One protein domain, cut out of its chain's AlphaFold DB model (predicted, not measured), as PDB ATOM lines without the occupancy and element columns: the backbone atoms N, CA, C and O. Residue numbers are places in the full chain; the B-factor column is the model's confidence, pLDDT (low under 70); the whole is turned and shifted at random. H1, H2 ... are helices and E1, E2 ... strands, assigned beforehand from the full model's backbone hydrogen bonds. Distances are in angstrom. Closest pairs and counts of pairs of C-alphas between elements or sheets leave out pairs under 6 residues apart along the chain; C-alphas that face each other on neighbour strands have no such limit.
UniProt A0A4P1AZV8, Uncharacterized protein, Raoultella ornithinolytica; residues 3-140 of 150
ATOM      1  N   ILE A   3     -37.254  60.767  19.402       52.94
ATOM      2  CA  ILE A   3     -36.135  60.923  18.460       52.94
ATOM      3  C   ILE A   3     -35.338  59.612  18.275       52.94
ATOM      4  O   ILE A   3     -34.906  59.306  17.167       52.94
ATOM      5  N   PHE A   4     -35.200  58.791  19.324       49.12
ATOM      6  CA  PHE A   4     -34.516  57.490  19.232       49.12
ATOM      7  C   PHE A   4     -35.261  56.484  18.340       49.12
ATOM      8  O   PHE A   4     -34.634  55.821  17.520       49.12
ATOM      9  N   ARG A   5     -36.597  56.429  18.421       54.03
ATOM     10  CA  ARG A   5     -37.419  55.515  17.609       54.03
ATOM     11  C   ARG A   5     -37.409  55.879  16.124       54.03
ATOM     12  O   ARG A   5     -37.412  54.989  15.282       54.03
ATOM     13  N   LEU A   6     -37.340  57.172  15.805       53.00
ATOM     14  CA  LEU A   6     -37.219  57.658  14.426       53.00
ATOM     15  C   LEU A   6     -35.857  57.303  13.809       53.00
ATOM     16  O   LEU A   6     -35.802  56.869  12.662       53.00
ATOM     17  N   LYS A   7     -34.765  57.412  14.579       49.81
ATOM     18  CA  LYS A   7     -33.423  57.012  14.123       49.81
ATOM     19  C   LYS A   7     -33.310  55.495  13.920       49.81
ATOM     20  O   LYS A   7     -32.716  55.061  12.937       49.81
ATOM     21  N   GLU A   8     -33.920  54.700  14.801       55.81
ATOM     22  CA  GLU A   8     -34.021  53.242  14.646       55.81
ATOM     23  C   GLU A   8     -34.841  52.856  13.408       55.81
ATOM     24  O   GLU A   8     -34.380  52.040  12.617       55.81
ATOM     25  N   ALA A   9     -36.003  53.483  13.193       57.19
ATOM     26  CA  ALA A   9     -36.873  53.192  12.054       57.19
ATOM     27  C   ALA A   9     -36.240  53.564  10.702       57.19
ATOM     28  O   ALA A   9     -36.313  52.793   9.748       57.19
ATOM     29  N   VAL A  10     -35.569  54.716  10.594       58.94
ATOM     30  CA  VAL A  10     -34.873  55.106   9.351       58.94
ATOM     31  C   VAL A  10     -33.694  54.167   9.066       58.94
ATOM     32  O   VAL A  10     -33.471  53.790   7.916       58.94
ATOM     33  N   SER A  11     -32.988  53.725  10.111       60.50
ATOM     34  CA  SER A  11     -31.893  52.755   9.999       60.50
ATOM     35  C   SER A  11     -32.383  51.376   9.539       60.50
ATOM     36  O   SER A  11     -31.822  50.800   8.607       60.50
ATOM     37  N   THR A  12     -33.476  50.861  10.113       62.81
ATOM     38  CA  THR A  12     -34.048  49.562   9.717       62.81
ATOM     39  C   THR A  12     -34.655  49.594   8.320       62.81
ATOM     40  O   THR A  12     -34.478  48.642   7.559       62.81
ATOM     41  N   THR A  13     -35.299  50.698   7.939       67.75
ATOM     42  CA  THR A  13     -35.850  50.864   6.585       67.75
ATOM     43  C   THR A  13     -34.730  50.945   5.544       67.75
ATOM     44  O   THR A  13     -34.806  50.294   4.504       67.75
ATOM     45  N   GLY A  14     -33.645  51.672   5.838       69.69
ATOM     46  CA  GLY A  14     -32.469  51.738   4.966       69.69
ATOM     47  C   GLY A  14     -31.766  50.386   4.809       69.69
ATOM     48  O   GLY A  14     -31.442  49.984   3.690       69.69
ATOM     49  N   LEU A  15     -31.600  49.642   5.908       71.31
ATOM     50  CA  LEU A  15     -31.030  48.292   5.896       71.31
ATOM     51  C   LEU A  15     -31.892  47.323   5.068       71.31
ATOM     52  O   LEU A  15     -31.366  46.523   4.297       71.31
ATOM     53  N   PHE A  16     -33.218  47.424   5.180       70.81
ATOM     54  CA  PHE A  16     -34.162  46.607   4.416       70.81
ATOM     55  C   PHE A  16     -34.076  46.871   2.906       70.81
ATOM     56  O   PHE A  16     -34.013  45.928   2.114       70.81
ATOM     57  N   VAL A  17     -34.014  48.142   2.495       76.88
ATOM     58  CA  VAL A  17     -33.868  48.520   1.080       76.88
ATOM     59  C   VAL A  17     -32.542  48.013   0.512       76.88
ATOM     60  O   VAL A  17     -32.521  47.445  -0.582       76.88
ATOM     61  N   LEU A  18     -31.447  48.153   1.264       78.12
ATOM     62  CA  LEU A  18     -30.130  47.680   0.842       78.12
ATOM     63  C   LEU A  18     -30.098  46.152   0.692       78.12
ATOM     64  O   LEU A  18     -29.608  45.643  -0.315       78.12
ATOM     65  N   ASN A  19     -30.676  45.420   1.645       80.88
ATOM     66  CA  ASN A  19     -30.749  43.959   1.596       80.88
ATOM     67  C   ASN A  19     -31.574  43.467   0.399       80.88
ATOM     68  O   ASN A  19     -31.143  42.556  -0.308       80.88
ATOM     69  N   ASN A  20     -32.710  44.110   0.111       82.88
ATOM     70  CA  ASN A  20     -33.510  43.797  -1.076       82.88
ATOM     71  C   ASN A  20     -32.760  44.099  -2.376       82.88
ATOM     72  O   ASN A  20     -32.844  43.331  -3.337       82.88
ATOM     73  N   PHE A  21     -32.001  45.194  -2.419       83.81
ATOM     74  CA  PHE A  21     -31.171  45.517  -3.573       83.81
ATOM     75  C   PHE A  21     -30.088  44.452  -3.799       83.81
ATOM     76  O   PHE A  21     -29.972  43.920  -4.904       83.81
ATOM     77  N   ILE A  22     -29.349  44.078  -2.751       84.38
ATOM     78  CA  ILE A  22     -28.311  43.040  -2.812       84.38
ATOM     79  C   ILE A  22     -28.910  41.700  -3.251       84.38
ATOM     80  O   ILE A  22     -28.349  41.048  -4.133       84.38
ATOM     81  N   ALA A  23     -30.059  41.305  -2.699       83.06
ATOM     82  CA  ALA A  23     -30.753  40.076  -3.078       83.06
ATOM     83  C   ALA A  23     -31.155  40.080  -4.563       83.06
ATOM     84  O   ALA A  23     -30.901  39.106  -5.274       83.06
ATOM     85  N   ASN A  24     -31.694  41.197  -5.062       85.69
ATOM     86  CA  ASN A  24     -32.045  41.357  -6.474       85.69
ATOM     87  C   ASN A  24     -30.821  41.290  -7.398       85.69
ATOM     88  O   ASN A  24     -30.869  40.646  -8.449       85.69
ATOM     89  N   VAL A  25     -29.707  41.922  -7.022       86.94
ATOM     90  CA  VAL A  25     -28.463  41.841  -7.800       86.94
ATOM     91  C   VAL A  25     -27.915  40.414  -7.779       86.94
ATOM     92  O   VAL A  25     -27.581  39.883  -8.838       86.94
ATOM     93  N   LYS A  26     -27.888  39.759  -6.610       86.62
ATOM     94  CA  LYS A  26     -27.481  38.353  -6.463       86.62
ATOM     95  C   LYS A  26     -28.318  37.453  -7.379       86.62
ATOM     96  O   LYS A  26     -27.750  36.636  -8.101       86.62
ATOM     97  N   ALA A  27     -29.638  37.653  -7.421       86.00
ATOM     98  CA  ALA A  27     -30.553  36.923  -8.300       86.00
ATOM     99  C   ALA A  27     -30.219  37.102  -9.783       86.00
ATOM    100  O   ALA A  27     -30.106  36.121 -10.517       86.00
ATOM    101  N   ARG A  28     -29.990  38.344 -10.217       86.56
ATOM    102  CA  ARG A  28     -29.604  38.648 -11.602       86.56
ATOM    103  C   ARG A  28     -28.262  38.027 -11.982       86.56
ATOM    104  O   ARG A  28     -28.122  37.522 -13.093       86.56
ATOM    105  N   LEU A  29     -27.280  38.048 -11.078       88.69
ATOM    106  CA  LEU A  29     -25.977  37.423 -11.314       88.69
ATOM    107  C   LEU A  29     -26.116  35.906 -11.458       88.69
ATOM    108  O   LEU A  29     -25.588  35.342 -12.414       88.69
ATOM    109  N   TRP A  30     -26.865  35.254 -10.568       88.06
ATOM    110  CA  TRP A  30     -27.121  33.820 -10.680       88.06
ATOM    111  C   TRP A  30     -27.847  33.464 -11.970       88.06
ATOM    112  O   TRP A  30     -27.369  32.595 -12.688       88.06
ATOM    113  N   ALA A  31     -28.918  34.174 -12.329       85.19
ATOM    114  CA  ALA A  31     -29.629  33.942 -13.587       85.19
ATOM    115  C   ALA A  31     -28.709  34.065 -14.818       85.19
ATOM    116  O   ALA A  31     -28.851  33.316 -15.780       85.19
ATOM    117  N   LYS A  32     -27.727  34.975 -14.773       86.12
ATOM    118  CA  LYS A  32     -26.757  35.177 -15.855       86.12
ATOM    119  C   LYS A  32     -25.673  34.095 -15.910       86.12
ATOM    120  O   LYS A  32     -25.274  33.696 -17.000       86.12
ATOM    121  N   PHE A  33     -25.157  33.650 -14.763       86.50
ATOM    122  CA  PHE A  33     -24.006  32.741 -14.708       86.50
ATOM    123  C   PHE A  33     -24.379  31.257 -14.555       86.50
ATOM    124  O   PHE A  33     -23.593  30.411 -14.977       86.50
ATOM    125  N   LEU A  34     -25.573  30.923 -14.048       85.50
ATOM    126  CA  LEU A  34     -26.067  29.540 -13.934       85.50
ATOM    127  C   LEU A  34     -25.993  28.765 -15.256       85.50
ATOM    128  O   LEU A  34     -25.389  27.690 -15.254       85.50
ATOM    129  N   PRO A  35     -26.514  29.289 -16.389       84.62
ATOM    130  CA  PRO A  35     -26.429  28.584 -17.667       84.62
ATOM    131  C   PRO A  35     -24.985  28.270 -18.058       84.62
ATOM    132  O   PRO A  35     -24.698  27.213 -18.606       84.62
ATOM    133  N   ARG A  36     -24.054  29.173 -17.733       83.62
ATOM    134  CA  ARG A  36     -22.639  29.009 -18.054       83.62
ATOM    135  C   ARG A  36     -21.965  27.942 -17.202       83.62
ATOM    136  O   ARG A  36     -21.174  27.172 -17.734       83.62
ATOM    137  N   PHE A  37     -22.255  27.903 -15.903       85.62
ATOM    138  CA  PHE A  37     -21.715  26.871 -15.018       85.62
ATOM    139  C   PHE A  37     -22.203  25.482 -15.424       85.62
ATOM    140  O   PHE A  37     -21.422  24.539 -15.422       85.62
ATOM    141  N   VAL A  38     -23.464  25.373 -15.846       82.88
ATOM    142  CA  VAL A  38     -24.051  24.112 -16.320       82.88
ATOM    143  C   VAL A  38     -23.468  23.707 -17.678       82.88
ATOM    144  O   VAL A  38     -23.123  22.547 -17.872       82.88
ATOM    145  N   ALA A  39     -23.283  24.660 -18.595       78.69
ATOM    146  CA  ALA A  39     -22.690  24.409 -19.910       78.69
ATOM    147  C   ALA A  39     -21.204  24.013 -19.866       78.69
ATOM    148  O   ALA A  39     -20.689  23.509 -20.854       78.69
ATOM    149  N   LYS A  40     -20.510  24.263 -18.752       76.31
ATOM    150  CA  LYS A  40     -19.111  23.873 -18.518       76.31
ATOM    151  C   LYS A  40     -18.974  23.032 -17.248       76.31
ATOM    152  O   LYS A  40     -18.022  23.196 -16.486       76.31
ATOM    153  N   ASN A  41     -19.967  22.193 -16.975       75.69
ATOM    154  CA  ASN A  41     -19.959  21.347 -15.790       75.69
ATOM    155  C   ASN A  41     -18.948  20.197 -15.935       75.69
ATOM    156  O   ASN A  41     -18.611  19.787 -17.045       75.69
ATOM    157  N   ASP A  42     -18.508  19.644 -14.807       65.69
ATOM    158  CA  ASP A  42     -17.543  18.536 -14.739       65.69
ATOM    159  C   ASP A  42     -17.964  17.296 -15.554       65.69
ATOM    160  O   ASP A  42     -17.126  16.571 -16.086       65.69
ATOM    161  N   ARG A  43     -19.275  17.074 -15.694       61.56
ATOM    162  CA  ARG A  43     -19.873  15.937 -16.406       61.56
ATOM    163  C   ARG A  43     -19.690  15.965 -17.924       61.56
ATOM    164  O   ARG A  43     -19.971  14.960 -18.567       61.56
ATOM    165  N   LEU A  44     -19.219  17.072 -18.502       60.94
ATOM    166  CA  LEU A  44     -18.964  17.171 -19.945       60.94
ATOM    167  C   LEU A  44     -17.644  16.517 -20.383       60.94
ATOM    168  O   LEU A  44     -17.361  16.469 -21.575       60.94
ATOM    169  N   GLY A  45     -16.859  15.972 -19.447       55.72
ATOM    170  CA  GLY A  45     -15.687  15.155 -19.772       55.72
ATOM    171  C   GLY A  45     -14.451  15.948 -20.197       55.72
ATOM    172  O   GLY A  45     -13.450  15.337 -20.565       55.72
ATOM    173  N   GLU A  46     -14.476  17.283 -20.119       62.41
ATOM    174  CA  GLU A  46     -13.265  18.090 -20.267       62.41
ATOM    175  C   GLU A  46     -12.404  17.962 -18.996       62.41
ATOM    176  O   GLU A  46     -12.825  18.388 -17.918       62.41
ATOM    177  N   PRO A  47     -11.184  17.396 -19.078       65.50
ATOM    178  CA  PRO A  47     -10.342  17.178 -17.900       65.50
ATOM    179  C   PRO A  47      -9.824  18.487 -17.284       65.50
ATOM    180  O   PRO A  47      -9.407  18.515 -16.126       65.50
ATOM    181  N   TYR A  48      -9.853  19.580 -18.051       67.88
ATOM    182  CA  TYR A  48      -9.337  20.891 -17.679       67.88
ATOM    183  C   TYR A  48     -10.282  21.972 -18.229       67.88
ATOM    184  O   TYR A  48     -10.648  21.889 -19.391       67.88
ATOM    185  N   ASP A  49     -10.602  23.005 -17.438       79.50
ATOM    186  CA  ASP A  49     -11.532  24.115 -17.762       79.50
ATOM    187  C   ASP A  49     -13.033  23.894 -17.471       79.50
ATOM    188  O   ASP A  49     -13.898  24.492 -18.113       79.50
ATOM    189  N   TYR A  50     -13.352  23.127 -16.425       83.38
ATOM    190  CA  TYR A  50     -14.727  22.963 -15.942       83.38
ATOM    191  C   TYR A  50     -15.007  23.750 -14.652       83.38
ATOM    192  O   TYR A  50     -14.107  24.124 -13.888       83.38
ATOM    193  N   TYR A  51     -16.290  23.994 -14.393       85.44
ATOM    194  CA  TYR A  51     -16.787  24.616 -13.173       85.44
ATOM    195  C   TYR A  51     -17.448  23.573 -12.275       85.44
ATOM    196  O   TYR A  51     -18.261  22.777 -12.731       85.44
ATOM    197  N   ALA A  52     -17.140  23.622 -10.983       86.56
ATOM    198  CA  ALA A  52     -17.900  22.942  -9.946       86.56
ATOM    199  C   ALA A  52     -18.519  24.001  -9.035       86.56
ATOM    200  O   ALA A  52     -17.806  24.826  -8.463       86.56
ATOM    201  N   VAL A  53     -19.844  24.000  -8.918       88.94
ATOM    202  CA  VAL A  53     -20.562  24.932  -8.043       88.94
ATOM    203  C   VAL A  53     -21.180  24.148  -6.899       88.94
ATOM    204  O   VAL A  53     -21.963  23.226  -7.125       88.94
ATOM    205  N   HIS A  54     -20.829  24.530  -5.679       90.25
ATOM    206  CA  HIS A  54     -21.363  23.970  -4.451       90.25
ATOM    207  C   HIS A  54     -22.222  25.008  -3.737       90.25
ATOM    208  O   HIS A  54     -21.897  26.195  -3.713       90.25
ATOM    209  N   PHE A  55     -23.302  24.552  -3.122       89.69
ATOM    210  CA  PHE A  55     -24.150  25.352  -2.252       89.69
ATOM    211  C   PHE A  55     -24.127  24.755  -0.854       89.69
ATOM    212  O   PHE A  55     -24.137  23.534  -0.703       89.69
ATOM    213  N   ALA A  56     -24.098  25.605   0.164       87.81
ATOM    214  CA  ALA A  56     -24.217  25.201   1.552       87.81
ATOM    215  C   ALA A  56     -25.421  25.907   2.179       87.81
ATOM    216  O   ALA A  56     -25.548  27.132   2.125       87.81
ATOM    217  N   ASP A  57     -26.321  25.109   2.743       85.50
ATOM    218  CA  ASP A  57     -27.461  25.608   3.508       85.50
ATOM    219  C   ASP A  57     -27.050  25.889   4.962       85.50
ATOM    220  O   ASP A  57     -26.031  25.386   5.442       85.50
ATOM    221  N   ALA A  58     -27.873  26.640   5.697       79.12
ATOM    222  CA  ALA A  58     -27.648  26.972   7.105       79.12
ATOM    223  C   ALA A  58     -27.463  25.719   7.987       79.12
ATOM    224  O   ALA A  58     -26.732  25.745   8.975       79.12
ATOM    225  N   GLY A  59     -28.060  24.591   7.587       76.38
ATOM    226  CA  GLY A  59     -27.873  23.281   8.217       76.38
ATOM    227  C   GLY A  59     -26.541  22.584   7.905       76.38
ATOM    228  O   GLY A  59     -26.422  21.392   8.171       76.38
ATOM    229  N   ARG A  60     -25.561  23.269   7.294       75.25
ATOM    230  CA  ARG A  60     -24.290  22.711   6.775       75.25
ATOM    231  C   ARG A  60     -24.451  21.617   5.719       75.25
ATOM    232  O   ARG A  60     -23.468  20.979   5.334       75.25
ATOM    233  N   GLN A  61     -25.665  21.417   5.216       83.31
ATOM    234  CA  GLN A  61     -25.911  20.501   4.119       83.31
ATOM    235  C   GLN A  61     -25.303  21.076   2.845       83.31
ATOM    236  O   GLN A  61     -25.583  22.219   2.481       83.31
ATOM    237  N   ARG A  62     -24.474  20.273   2.176       86.88
ATOM    238  CA  ARG A  62     -23.839  20.647   0.916       86.88
ATOM    239  C   ARG A  62     -24.611  20.069  -0.258       86.88
ATOM    240  O   ARG A  62     -25.054  18.920  -0.220       86.88
ATOM    241  N   TYR A  63     -24.729  20.874  -1.297       88.00
ATOM    242  CA  TYR A  63     -25.348  20.534  -2.563       88.00
ATOM    243  C   TYR A  63     -24.384  20.877  -3.690       88.00
ATOM    244  O   TYR A  63     -23.597  21.815  -3.578       88.00
ATOM    245  N   ARG A  64     -24.454  20.138  -4.787       87.50
ATOM    246  CA  ARG A  64     -23.655  20.346  -5.988       87.50
ATOM    247  C   ARG A  64     -24.565  20.673  -7.157       87.50
ATOM    248  O   ARG A  64     -25.555  19.987  -7.374       87.50
ATOM    249  N   LEU A  65     -24.240  21.707  -7.920       88.50
ATOM    250  CA  LEU A  65     -24.991  22.057  -9.118       88.50
ATOM    251  C   LEU A  65     -24.802  20.988 -10.199       88.50
ATOM    252  O   LEU A  65     -23.676  20.719 -10.613       88.50
ATOM    253  N   ILE A  66     -25.905  20.436 -10.702       85.19
ATOM    254  CA  ILE A  66     -25.875  19.478 -11.817       85.19
ATOM    255  C   ILE A  66     -26.581  20.007 -13.065       85.19
ATOM    256  O   ILE A  66     -26.206  19.639 -14.174       85.19
ATOM    257  N   GLY A  67     -27.575  20.885 -12.906       84.31
ATOM    258  CA  GLY A  67     -28.385  21.361 -14.020       84.31
ATOM    259  C   GLY A  67     -29.203  22.601 -13.682       84.31
ATOM    260  O   GLY A  67     -29.395  22.952 -12.519       84.31
ATOM    261  N   PHE A  68     -29.700  23.269 -14.717       84.69
ATOM    262  CA  PHE A  68     -30.545  24.452 -14.593       84.69
ATOM    263  C   PHE A  68     -31.543  24.498 -15.748       84.69
ATOM    264  O   PHE A  68     -31.144  24.339 -16.898       84.69
ATOM    265  N   ASN A  69     -32.816  24.741 -15.439       78.75
ATOM    266  CA  ASN A  69     -33.904  24.788 -16.421       78.75
ATOM    267  C   ASN A  69     -34.568  26.179 -16.506       78.75
ATOM    268  O   ASN A  69     -35.769  26.297 -16.728       78.75
ATOM    269  N   GLY A  70     -33.827  27.260 -16.240       71.69
ATOM    270  CA  GLY A  70     -34.348  28.635 -16.304       71.69
ATOM    271  C   GLY A  70     -35.089  29.095 -15.041       71.69
ATOM    272  O   GLY A  70     -34.845  30.201 -14.562       71.69
ATOM    273  N   CYS A  71     -35.941  28.243 -14.472       73.62
ATOM    274  CA  CYS A  71     -36.676  28.525 -13.229       73.62
ATOM    275  C   CYS A  71     -36.169  27.706 -12.037       73.62
ATOM    276  O   CYS A  71     -36.088  28.226 -10.922       73.62
ATOM    277  N   ASP A  72     -35.772  26.457 -12.291       84.00
ATOM    278  CA  ASP A  72     -35.342  25.507 -11.269       84.00
ATOM    279  C   ASP A  72     -33.872  25.133 -11.426       84.00
ATOM    280  O   ASP A  72     -33.351  24.951 -12.534       84.00
ATOM    281  N   VAL A  73     -33.211  24.996 -10.281       85.12
ATOM    282  CA  VAL A  73     -31.836  24.534 -10.151       85.12
ATOM    283  C   VAL A  73     -31.875  23.072  -9.734       85.12
ATOM    284  O   VAL A  73     -32.410  22.716  -8.687       85.12
ATOM    285  N   HIS A  74     -31.297  22.213 -10.561       87.44
ATOM    286  CA  HIS A  74     -31.108  20.815 -10.221       87.44
ATOM    287  C   HIS A  74     -29.802  20.695  -9.451       87.44
ATOM    288  O   HIS A  74     -28.735  21.072  -9.954       87.44
ATOM    289  N   VAL A  75     -29.892  20.169  -8.236       87.56
ATOM    290  CA  VAL A  75     -28.739  19.961  -7.372       87.56
ATOM    291  C   VAL A  75     -28.663  18.520  -6.905       87.56
ATOM    292  O   VAL A  75     -29.666  17.834  -6.747       87.56
ATOM    293  N   GLU A  76     -27.450  18.068  -6.663       86.56
ATOM    294  CA  GLU A  76     -27.155  16.780  -6.069       86.56
ATOM    295  C   GLU A  76     -26.747  17.002  -4.617       86.56
ATOM    296  O   GLU A  76     -25.866  17.814  -4.324       86.56
ATOM    297  N   ARG A  77     -27.418  16.331  -3.684       84.50
ATOM    298  CA  ARG A  77     -27.086  16.420  -2.268       84.50
ATOM    299  C   ARG A  77     -25.790  15.653  -2.027       84.50
ATOM    300  O   ARG A  77     -25.727  14.445  -2.229       84.50
ATOM    301  N   LEU A  78     -24.761  16.356  -1.563       79.19
ATOM    302  CA  LEU A  78     -23.510  15.727  -1.154       79.19
ATOM    303  C   LEU A  78     -23.731  15.099   0.220       79.19
ATOM    304  O   LEU A  78     -23.904  15.802   1.223       79.19
ATOM    305  N   ALA A  79     -23.771  13.772   0.250       67.94
ATOM    306  CA  ALA A  79     -23.816  13.017   1.484       67.94
ATOM    307  C   ALA A  79     -22.558  13.250   2.328       67.94
ATOM    308  O   ALA A  79     -21.454  13.410   1.807       67.94
ATOM    309  N   LEU A  80     -22.730  13.250   3.650       64.56
ATOM    310  CA  LEU A  80     -21.609  13.280   4.595       64.56
ATOM    311  C   LEU A  80     -21.006  11.879   4.804       64.56
ATOM    312  O   LEU A  80     -19.886  11.775   5.297       64.56
ATOM    313  N   SER A  81     -21.731  10.823   4.418       57.31
ATOM    314  CA  SER A  81     -21.331   9.422   4.555       57.31
ATOM    315  C   SER A  81     -21.352   8.708   3.203       57.31
ATOM    316  O   SER A  81     -22.249   8.923   2.393       57.31
ATOM    317  N   ALA A  82     -20.386   7.817   2.973       56.69
ATOM    318  CA  ALA A  82     -20.248   7.031   1.742       56.69
ATOM    319  C   ALA A  82     -21.372   5.993   1.518       56.69
ATOM    320  O   ALA A  82     -21.394   5.338   0.482       56.69
ATOM    321  N   SER A  83     -22.279   5.824   2.486       58.78
ATOM    322  CA  SER A  83     -23.417   4.895   2.434       58.78
ATOM    323  C   SER A  83     -24.727   5.523   1.959       58.78
ATOM    324  O   SER A  83     -25.703   4.801   1.776       58.78
ATOM    325  N   ASP A  84     -24.783   6.847   1.836       60.44
ATOM    326  CA  ASP A  84     -26.013   7.538   1.459       60.44
ATOM    327  C   ASP A  84     -26.124   7.607  -0.063       60.44
ATOM    328  O   ASP A  84     -25.192   8.009  -0.763       60.44
ATOM    329  N   ASP A  85     -27.295   7.224  -0.562       62.75
ATOM    330  CA  ASP A  85     -27.620   7.296  -1.978       62.75
ATOM    331  C   ASP A  85     -27.557   8.747  -2.484       62.75
ATOM    332  O   ASP A  85     -27.916   9.701  -1.780       62.75
ATOM    333  N   VAL A  86     -27.088   8.917  -3.718       68.31
ATOM    334  CA  VAL A  86     -26.890  10.229  -4.333       68.31
ATOM    335  C   VAL A  86     -28.253  10.816  -4.695       68.31
ATOM    336  O   VAL A  86     -28.809  10.568  -5.764       68.31
ATOM    337  N   GLN A  87     -28.820  11.607  -3.785       76.25
ATOM    338  CA  GLN A  87     -30.138  12.199  -3.994       76.25
ATOM    339  C   GLN A  87     -30.049  13.468  -4.838       76.25
ATOM    340  O   GLN A  87     -29.404  14.452  -4.470       76.25
ATOM    341  N   THR A  88     -30.752  13.456  -5.968       81.25
ATOM    342  CA  THR A  88     -30.970  14.648  -6.789       81.25
ATOM    343  C   THR A  88     -32.229  15.374  -6.324       81.25
ATOM    344  O   THR A  88     -33.314  14.799  -6.311       81.25
ATOM    345  N   GLU A  89     -32.097  16.656  -5.996       84.12
ATOM    346  CA  GLU A  89     -33.192  17.531  -5.584       84.12
ATOM    347  C   GLU A  89     -33.368  18.670  -6.600       84.12
ATOM    348  O   GLU A  89     -32.408  19.180  -7.187       84.12
ATOM    349  N   LYS A  90     -34.618  19.084  -6.820       86.25
ATOM    350  CA  LYS A  90     -34.930  20.303  -7.569       86.25
ATOM    351  C   LYS A  90     -35.185  21.424  -6.579       86.25
ATOM    352  O   LYS A  90     -36.098  21.333  -5.762       86.25
ATOM    353  N   LEU A  91     -34.385  22.477  -6.666       85.31
ATOM    354  CA  LEU A  91     -34.497  23.648  -5.817       85.31
ATOM    355  C   LEU A  91     -34.906  24.864  -6.647       85.31
ATOM    356  O   LEU A  91     -34.302  25.118  -7.694       85.31
ATOM    357  N   PRO A  92     -35.868  25.673  -6.176       83.81
ATOM    358  CA  PRO A  92     -36.158  26.936  -6.829       83.81
ATOM    359  C   PRO A  92     -34.960  27.877  -6.661       83.81
ATOM    360  O   PRO A  92     -34.305  27.889  -5.612       83.81
ATOM    361  N   VAL A  93     -34.698  28.721  -7.665       81.12
ATOM    362  CA  VAL A  93     -33.597  29.707  -7.611       81.12
ATOM    363  C   VAL A  93     -33.677  30.560  -6.342       81.12
ATOM    364  O   VAL A  93     -32.648  30.841  -5.736       81.12
ATOM    365  N   SER A  94     -34.886  30.908  -5.888       82.31
ATOM    366  CA  SER A  94     -35.113  31.675  -4.656       82.31
ATOM    367  C   SER A  94     -34.465  31.046  -3.419       82.31
ATOM    368  O   SER A  94     -33.899  31.770  -2.601       82.31
ATOM    369  N   ARG A  95     -34.478  29.713  -3.300       84.19
ATOM    370  CA  ARG A  95     -33.858  28.990  -2.180       84.19
ATOM    371  C   ARG A  95     -32.331  29.053  -2.253       84.19
ATOM    372  O   ARG A  95     -31.684  29.286  -1.238       84.19
ATOM    373  N   ILE A  96     -31.763  28.972  -3.456       85.25
ATOM    374  CA  ILE A  96     -30.315  29.107  -3.688       85.25
ATOM    375  C   ILE A  96     -29.802  30.513  -3.329       85.25
ATOM    376  O   ILE A  96     -28.668  30.671  -2.878       85.25
ATOM    377  N   LEU A  97     -30.628  31.557  -3.472       84.06
ATOM    378  CA  LEU A  97     -30.232  32.924  -3.107       84.06
ATOM    379  C   LEU A  97     -29.957  33.092  -1.614       84.06
ATOM    380  O   LEU A  97     -29.130  33.934  -1.259       84.06
ATOM    381  N   GLY A  98     -30.610  32.301  -0.763       83.50
ATOM    382  CA  GLY A  98     -30.370  32.288   0.679       83.50
ATOM    383  C   GLY A  98     -29.147  31.473   1.098       83.50
ATOM    384  O   GLY A  98     -28.677  31.634   2.218       83.50
ATOM    385  N   MET A  99     -28.614  30.634   0.210       88.25
ATOM    386  CA  MET A  99     -27.506  29.732   0.516       88.25
ATOM    387  C   MET A  99     -26.144  30.410   0.347       88.25
ATOM    388  O   MET A  99     -25.960  31.349  -0.450       88.25
ATOM    389  N   GLU A 100     -25.173  29.888   1.092       88.19
ATOM    390  CA  GLU A 100     -23.762  30.111   0.812       88.19
ATOM    391  C   GLU A 100     -23.380  29.339  -0.450       88.19
ATOM    392  O   GLU A 100     -23.945  28.290  -0.762       88.19
ATOM    393  N   SER A 101     -22.437  29.877  -1.216       90.00
ATOM    394  CA  SER A 101     -22.081  29.321  -2.517       90.00
ATOM    395  C   SER A 101     -20.582  29.316  -2.706       90.00
ATOM    396  O   SER A 101     -19.945  30.348  -2.533       90.00
ATOM    397  N   GLU A 102     -20.036  28.212  -3.177       91.31
ATOM    398  CA  GLU A 102     -18.646  28.101  -3.577       91.31
ATOM    399  C   GLU A 102     -18.587  27.743  -5.061       91.31
ATOM    400  O   GLU A 102     -19.094  26.713  -5.492       91.31
ATOM    401  N   ILE A 103     -17.974  28.609  -5.859       90.69
ATOM    402  CA  ILE A 103     -17.756  28.397  -7.288       90.69
ATOM    403  C   ILE A 103     -16.280  28.073  -7.470       90.69
ATOM    404  O   ILE A 103     -15.418  28.917  -7.226       90.69
ATOM    405  N   VAL A 104     -15.985  26.857  -7.910       89.00
ATOM    406  CA  VAL A 104     -14.630  26.390  -8.189       89.00
ATOM    407  C   VAL A 104     -14.448  26.288  -9.694       89.00
ATOM    408  O   VAL A 104     -15.151  25.545 -10.371       89.00
ATOM    409  N   HIS A 105     -13.493  27.039 -10.231       88.62
ATOM    410  CA  HIS A 105     -13.078  26.944 -11.626       88.62
ATOM    411  C   HIS A 105     -11.791  26.128 -11.704       88.62
ATOM    412  O   HIS A 105     -10.735  26.594 -11.270       88.62
ATOM    413  N   TYR A 106     -11.876  24.916 -12.243       83.94
ATOM    414  CA  TYR A 106     -10.726  24.046 -12.454       83.94
ATOM    415  C   TYR A 106     -10.053  24.385 -13.777       83.94
ATOM    416  O   TYR A 106     -10.660  24.286 -14.835       83.94
ATOM    417  N   LYS A 107      -8.779  24.760 -13.722       83.19
ATOM    418  CA  LYS A 107      -7.928  25.033 -14.882       83.19
ATOM    419  C   LYS A 107      -6.797  24.009 -14.942       83.19
ATOM    420  O   LYS A 107      -6.475  23.346 -13.960       83.19
ATOM    421  N   LYS A 108      -6.129  23.936 -16.094       76.38
ATOM    422  CA  LYS A 108      -5.006  23.016 -16.342       76.38
ATOM    423  C   LYS A 108      -3.891  23.075 -15.282       76.38
ATOM    424  O   LYS A 108      -3.285  22.054 -14.989       76.38
ATOM    425  N   TYR A 109      -3.639  24.252 -14.705       80.31
ATOM    426  CA  TYR A 109      -2.529  24.498 -13.772       80.31
ATOM    427  C   TYR A 109      -2.977  24.874 -12.352       80.31
ATOM    428  O   TYR A 109      -2.189  25.404 -11.576       80.31
ATOM    429  N   GLY A 110      -4.244  24.648 -12.002       81.75
ATOM    430  CA  GLY A 110      -4.751  24.965 -10.668       81.75
ATOM    431  C   GLY A 110      -6.251  25.205 -10.641       81.75
ATOM    432  O   GLY A 110      -6.942  25.056 -11.645       81.75
ATOM    433  N   LYS A 111      -6.767  25.609  -9.481       86.94
ATOM    434  CA  LYS A 111      -8.182  25.942  -9.302       86.94
ATOM    435  C   LYS A 111      -8.340  27.342  -8.732       86.94
ATOM    436  O   LYS A 111      -7.557  27.757  -7.883       86.94
ATOM    437  N   ILE A 112      -9.370  28.045  -9.183       86.06
ATOM    438  CA  ILE A 112      -9.769  29.340  -8.637       86.06
ATOM    439  C   ILE A 112     -11.056  29.121  -7.853       86.06
ATOM    440  O   ILE A 112     -12.038  28.635  -8.407       86.06
ATOM    441  N   ILE A 113     -11.043  29.471  -6.571       87.44
ATOM    442  CA  ILE A 113     -12.192  29.313  -5.679       87.44
ATOM    443  C   ILE A 113     -12.808  30.687  -5.439       87.44
ATOM    444  O   ILE A 113     -12.114  31.643  -5.101       87.44
ATOM    445  N   SER A 114     -14.118  30.789  -5.625       89.88
ATOM    446  CA  SER A 114     -14.905  31.985  -5.348       89.88
ATOM    447  C   SER A 114     -15.997  31.651  -4.340       89.88
ATOM    448  O   SER A 114     -16.946  30.944  -4.660       89.88
ATOM    449  N   VAL A 115     -15.885  32.205  -3.134       86.88
ATOM    450  CA  VAL A 115     -16.824  31.985  -2.012       86.88
ATOM    451  C   VAL A 115     -18.167  32.710  -2.168       86.88
ATOM    452  O   VAL A 115     -19.031  32.648  -1.299       86.88
ATOM    453  N   SER A 116     -18.346  33.475  -3.244       86.31
ATOM    454  CA  SER A 116     -19.629  34.086  -3.577       86.31
ATOM    455  C   SER A 116     -19.732  34.383  -5.067       86.31
ATOM    456  O   SER A 116     -18.727  34.614  -5.750       86.31
ATOM    457  N   ILE A 117     -20.969  34.466  -5.560       87.31
ATOM    458  CA  ILE A 117     -21.247  34.906  -6.931       87.31
ATOM    459  C   ILE A 117     -20.769  36.341  -7.196       87.31
ATOM    460  O   ILE A 117     -20.389  36.659  -8.318       87.31
ATOM    461  N   PHE A 118     -20.738  37.202  -6.172       87.25
ATOM    462  CA  PHE A 118     -20.216  38.563  -6.294       87.25
ATOM    463  C   PHE A 118     -18.714  38.559  -6.551       87.25
ATOM    464  O   PHE A 118     -18.254  39.214  -7.481       87.25
ATOM    465  N   TYR A 119     -17.960  37.779  -5.771       86.44
ATOM    466  CA  TYR A 119     -16.515  37.661  -5.951       86.44
ATOM    467  C   TYR A 119     -16.172  37.064  -7.320       86.44
ATOM    468  O   TYR A 119     -15.299  37.574  -8.022       86.44
ATOM    469  N   TYR A 120     -16.923  36.041  -7.744       88.62
ATOM    470  CA  TYR A 120     -16.802  35.497  -9.092       88.62
ATOM    471  C   TYR A 120     -17.079  36.561 -10.163       88.62
ATOM    472  O   TYR A 120     -16.293  36.718 -11.092       88.62
ATOM    473  N   ALA A 121     -18.174  37.316 -10.030       86.44
ATOM    474  CA  ALA A 121     -18.557  38.336 -11.000       86.44
ATOM    475  C   ALA A 121     -17.510  39.453 -11.107       86.44
ATOM    476  O   ALA A 121     -17.164  39.843 -12.219       86.44
ATOM    477  N   ILE A 122     -16.979  39.932  -9.979       85.81
ATOM    478  CA  ILE A 122     -15.922  40.949  -9.954       85.81
ATOM    479  C   ILE A 122     -14.683  40.427 -10.681       85.81
ATOM    480  O   ILE A 122     -14.241  41.063 -11.632       85.81
ATOM    481  N   ASN A 123     -14.180  39.242 -10.316       84.38
ATOM    482  CA  ASN A 123     -13.026  38.645 -10.994       84.38
ATOM    483  C   ASN A 123     -13.274  38.428 -12.490       84.38
ATOM    484  O   ASN A 123     -12.390  38.661 -13.309       84.38
ATOM    485  N   TYR A 124     -14.485  38.012 -12.861       83.19
ATOM    486  CA  TYR A 124     -14.861  37.816 -14.253       83.19
ATOM    487  C   TYR A 124     -14.829  39.126 -15.052       83.19
ATOM    488  O   TYR A 124     -14.265  39.166 -16.146       83.19
ATOM    489  N   TYR A 125     -15.411  40.202 -14.519       81.06
ATOM    490  CA  TYR A 125     -15.415  41.500 -15.193       81.06
ATOM    491  C   TYR A 125     -14.040  42.166 -15.188       81.06
ATOM    492  O   TYR A 125     -13.668  42.732 -16.212       81.06
ATOM    493  N   LEU A 126     -13.267  42.052 -14.104       79.12
ATOM    494  CA  LEU A 126     -11.888  42.543 -14.053       79.12
ATOM    495  C   LEU A 126     -11.032  41.876 -15.129       79.12
ATOM    496  O   LEU A 126     -10.413  42.576 -15.920       79.12
ATOM    497  N   HIS A 127     -11.107  40.549 -15.276       71.19
ATOM    498  CA  HIS A 127     -10.397  39.849 -16.351       71.19
ATOM    499  C   HIS A 127     -10.789  40.323 -17.760       71.19
ATOM    500  O   HIS A 127      -9.936  40.381 -18.649       71.19
ATOM    501  N   ILE A 128     -12.066  40.651 -17.992       67.31
ATOM    502  CA  ILE A 128     -12.513  41.216 -19.276       67.31
ATOM    503  C   ILE A 128     -11.929  42.610 -19.488       67.31
ATOM    504  O   ILE A 128     -11.512  42.928 -20.602       67.31
ATOM    505  N   VAL A 129     -11.925  43.442 -18.448       62.28
ATOM    506  CA  VAL A 129     -11.383  44.802 -18.505       62.28
ATOM    507  C   VAL A 129      -9.879  44.757 -18.752       62.28
ATOM    508  O   VAL A 129      -9.431  45.407 -19.687       62.28
ATOM    509  N   ASP A 130      -9.130  43.918 -18.039       57.34
ATOM    510  CA  ASP A 130      -7.692  43.734 -18.258       57.34
ATOM    511  C   ASP A 130      -7.394  43.253 -19.680       57.34
ATOM    512  O   ASP A 130      -6.527  43.803 -20.358       57.34
ATOM    513  N   SER A 131      -8.164  42.282 -20.186       58.94
ATOM    514  CA  SER A 131      -8.019  41.811 -21.570       58.94
ATOM    515  C   SER A 131      -8.309  42.922 -22.581       58.94
ATOM    516  O   SER A 131      -7.605  43.046 -23.578       58.94
ATOM    517  N   LYS A 132      -9.320  43.763 -22.321       59.03
ATOM    518  CA  LYS A 132      -9.667  44.900 -23.183       59.03
ATOM    519  C   LYS A 132      -8.639  46.024 -23.126       59.03
ATOM    520  O   LYS A 132      -8.316  46.563 -24.175       59.03
ATOM    521  N   ILE A 133      -8.122  46.366 -21.948       60.38
ATOM    522  CA  ILE A 133      -7.058  47.368 -21.789       60.38
ATOM    523  C   ILE A 133      -5.795  46.887 -22.506       60.38
ATOM    524  O   ILE A 133      -5.180  47.659 -23.236       60.38
ATOM    525  N   PHE A 134      -5.456  45.601 -22.385       51.09
ATOM    526  CA  PHE A 134      -4.333  45.000 -23.100       51.09
ATOM    527  C   PHE A 134      -4.528  45.010 -24.627       51.09
ATOM    528  O   PHE A 134      -3.605  45.348 -25.367       51.09
ATOM    529  N   SER A 135      -5.731  44.698 -25.124       50.31
ATOM    530  CA  SER A 135      -6.058  44.825 -26.553       50.31
ATOM    531  C   SER A 135      -6.002  46.276 -27.039       50.31
ATOM    532  O   SER A 135      -5.465  46.535 -28.111       50.31
ATOM    533  N   PHE A 136      -6.470  47.228 -26.230       46.41
ATOM    534  CA  PHE A 136      -6.432  48.653 -26.557       46.41
ATOM    535  C   PHE A 136      -5.000  49.211 -26.551       46.41
ATOM    536  O   PHE A 136      -4.656  50.028 -27.395       46.41
ATOM    537  N   GLN A 137      -4.120  48.722 -25.669       51.12
ATOM    538  CA  GLN A 137      -2.684  49.029 -25.712       51.12
ATOM    539  C   GLN A 137      -1.982  48.435 -26.940       51.12
ATOM    540  O   GLN A 137      -0.996  49.005 -27.395       51.12
ATOM    541  N   ARG A 138      -2.472  47.322 -27.504       45.28
ATOM    542  CA  ARG A 138      -1.955  46.783 -28.773       45.28
ATOM    543  C   ARG A 138      -2.436  47.562 -29.996       45.28
ATOM    544  O   ARG A 138      -1.665  47.693 -30.939       45.28
ATOM    545  N   GLU A 139      -3.653  48.101 -29.980       47.69
ATOM    546  CA  GLU A 139      -4.154  48.980 -31.054       47.69
ATOM    547  C   GLU A 139      -3.646  50.429 -30.932       47.69
ATOM    548  O   GLU A 139      -3.498  51.112 -31.940       47.69
ATOM    549  N   GLY A 140      -3.303  50.886 -29.722       45.16
ATOM    550  CA  GLY A 140      -2.650  52.178 -29.461       45.16
ATOM    551  C   GLY A 140      -1.119  52.113 -29.359       45.16
ATOM    552  O   GLY A 140      -0.481  53.105 -29.010       45.16
TER     553      GLY A 140
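What this domain is: This is residues 3 to 140 of the 150 residues of an uncharacterized protein of Raoultella ornithinolytica (UniProt A0A4P1AZV8). A strongly twisted sheet of six strands makes the body, and two long helices, H1 and H3, run out from it in different directions as arms, with residues 3 to 21 and 124 to 140 sticking out. The short H2 sits beside the strands. The printed part has 138 residues, in the order H1 E1 E2 E3 E4 H2 E5 E6 H3; the sheet runs E4 E3 E2 E1 E5 E6, all antiparallel. The class is mixed, and the whole is loose, with a radius of gyration of the C-alphas of 18.9 A and spans of 62 by 60 by 26 A.

How they stand to each other: E1, residues 50 to 56, and E5, residues 100 to 107, are antiparallel inner strands, with N 52 and O 104 2.8 A apart, within hydrogen-bond range. E6, residues 110 to 114, is an edge strand in a hairpin with E5 (N 105 to O 112, 2.8 A). E1, E2 (62 to 68), E3 (72 to 78) and E4 (88 to 92) form a meander, three hairpins of antiparallel neighbours, with N 63 to O 55, N 76 to O 64 and N 91 to O 73 each 2.8 A. H3, residues 117 to 139, is over E6 at a height over the sheet of 15.1 A. H2, residues 93 to 98, stands at the sheet's level. H1, residues 3 to 39, only grazes the sheet with residues 31 to 39. With residues 26 to 30 alone H1 touches H3, C-alphas Leu 29 and Ile 117 being closest at 6.9 A, at a steep tilt of 65 degrees. Every O i to N i+4 pair is within hydrogen-bond range in H3, 31 of 33 in H1 and 1 of 2 in H2.

Where its parts are: H1 begins at C-alpha 3 (-36.135, 60.923, 18.460) and spans 54.6 A, with a kink of 33 degrees near residue 32. H3 spans 32.7 A and ends at C-alpha 139 (-4.154, 48.980, -31.054). E5 spans 22.9 A.

The domain as a whole: The printed part has no cut, and no link is long. Residues 3 to 14, 42 to 48, 79 to 86 and 128 to 140 have pLDDT under 70.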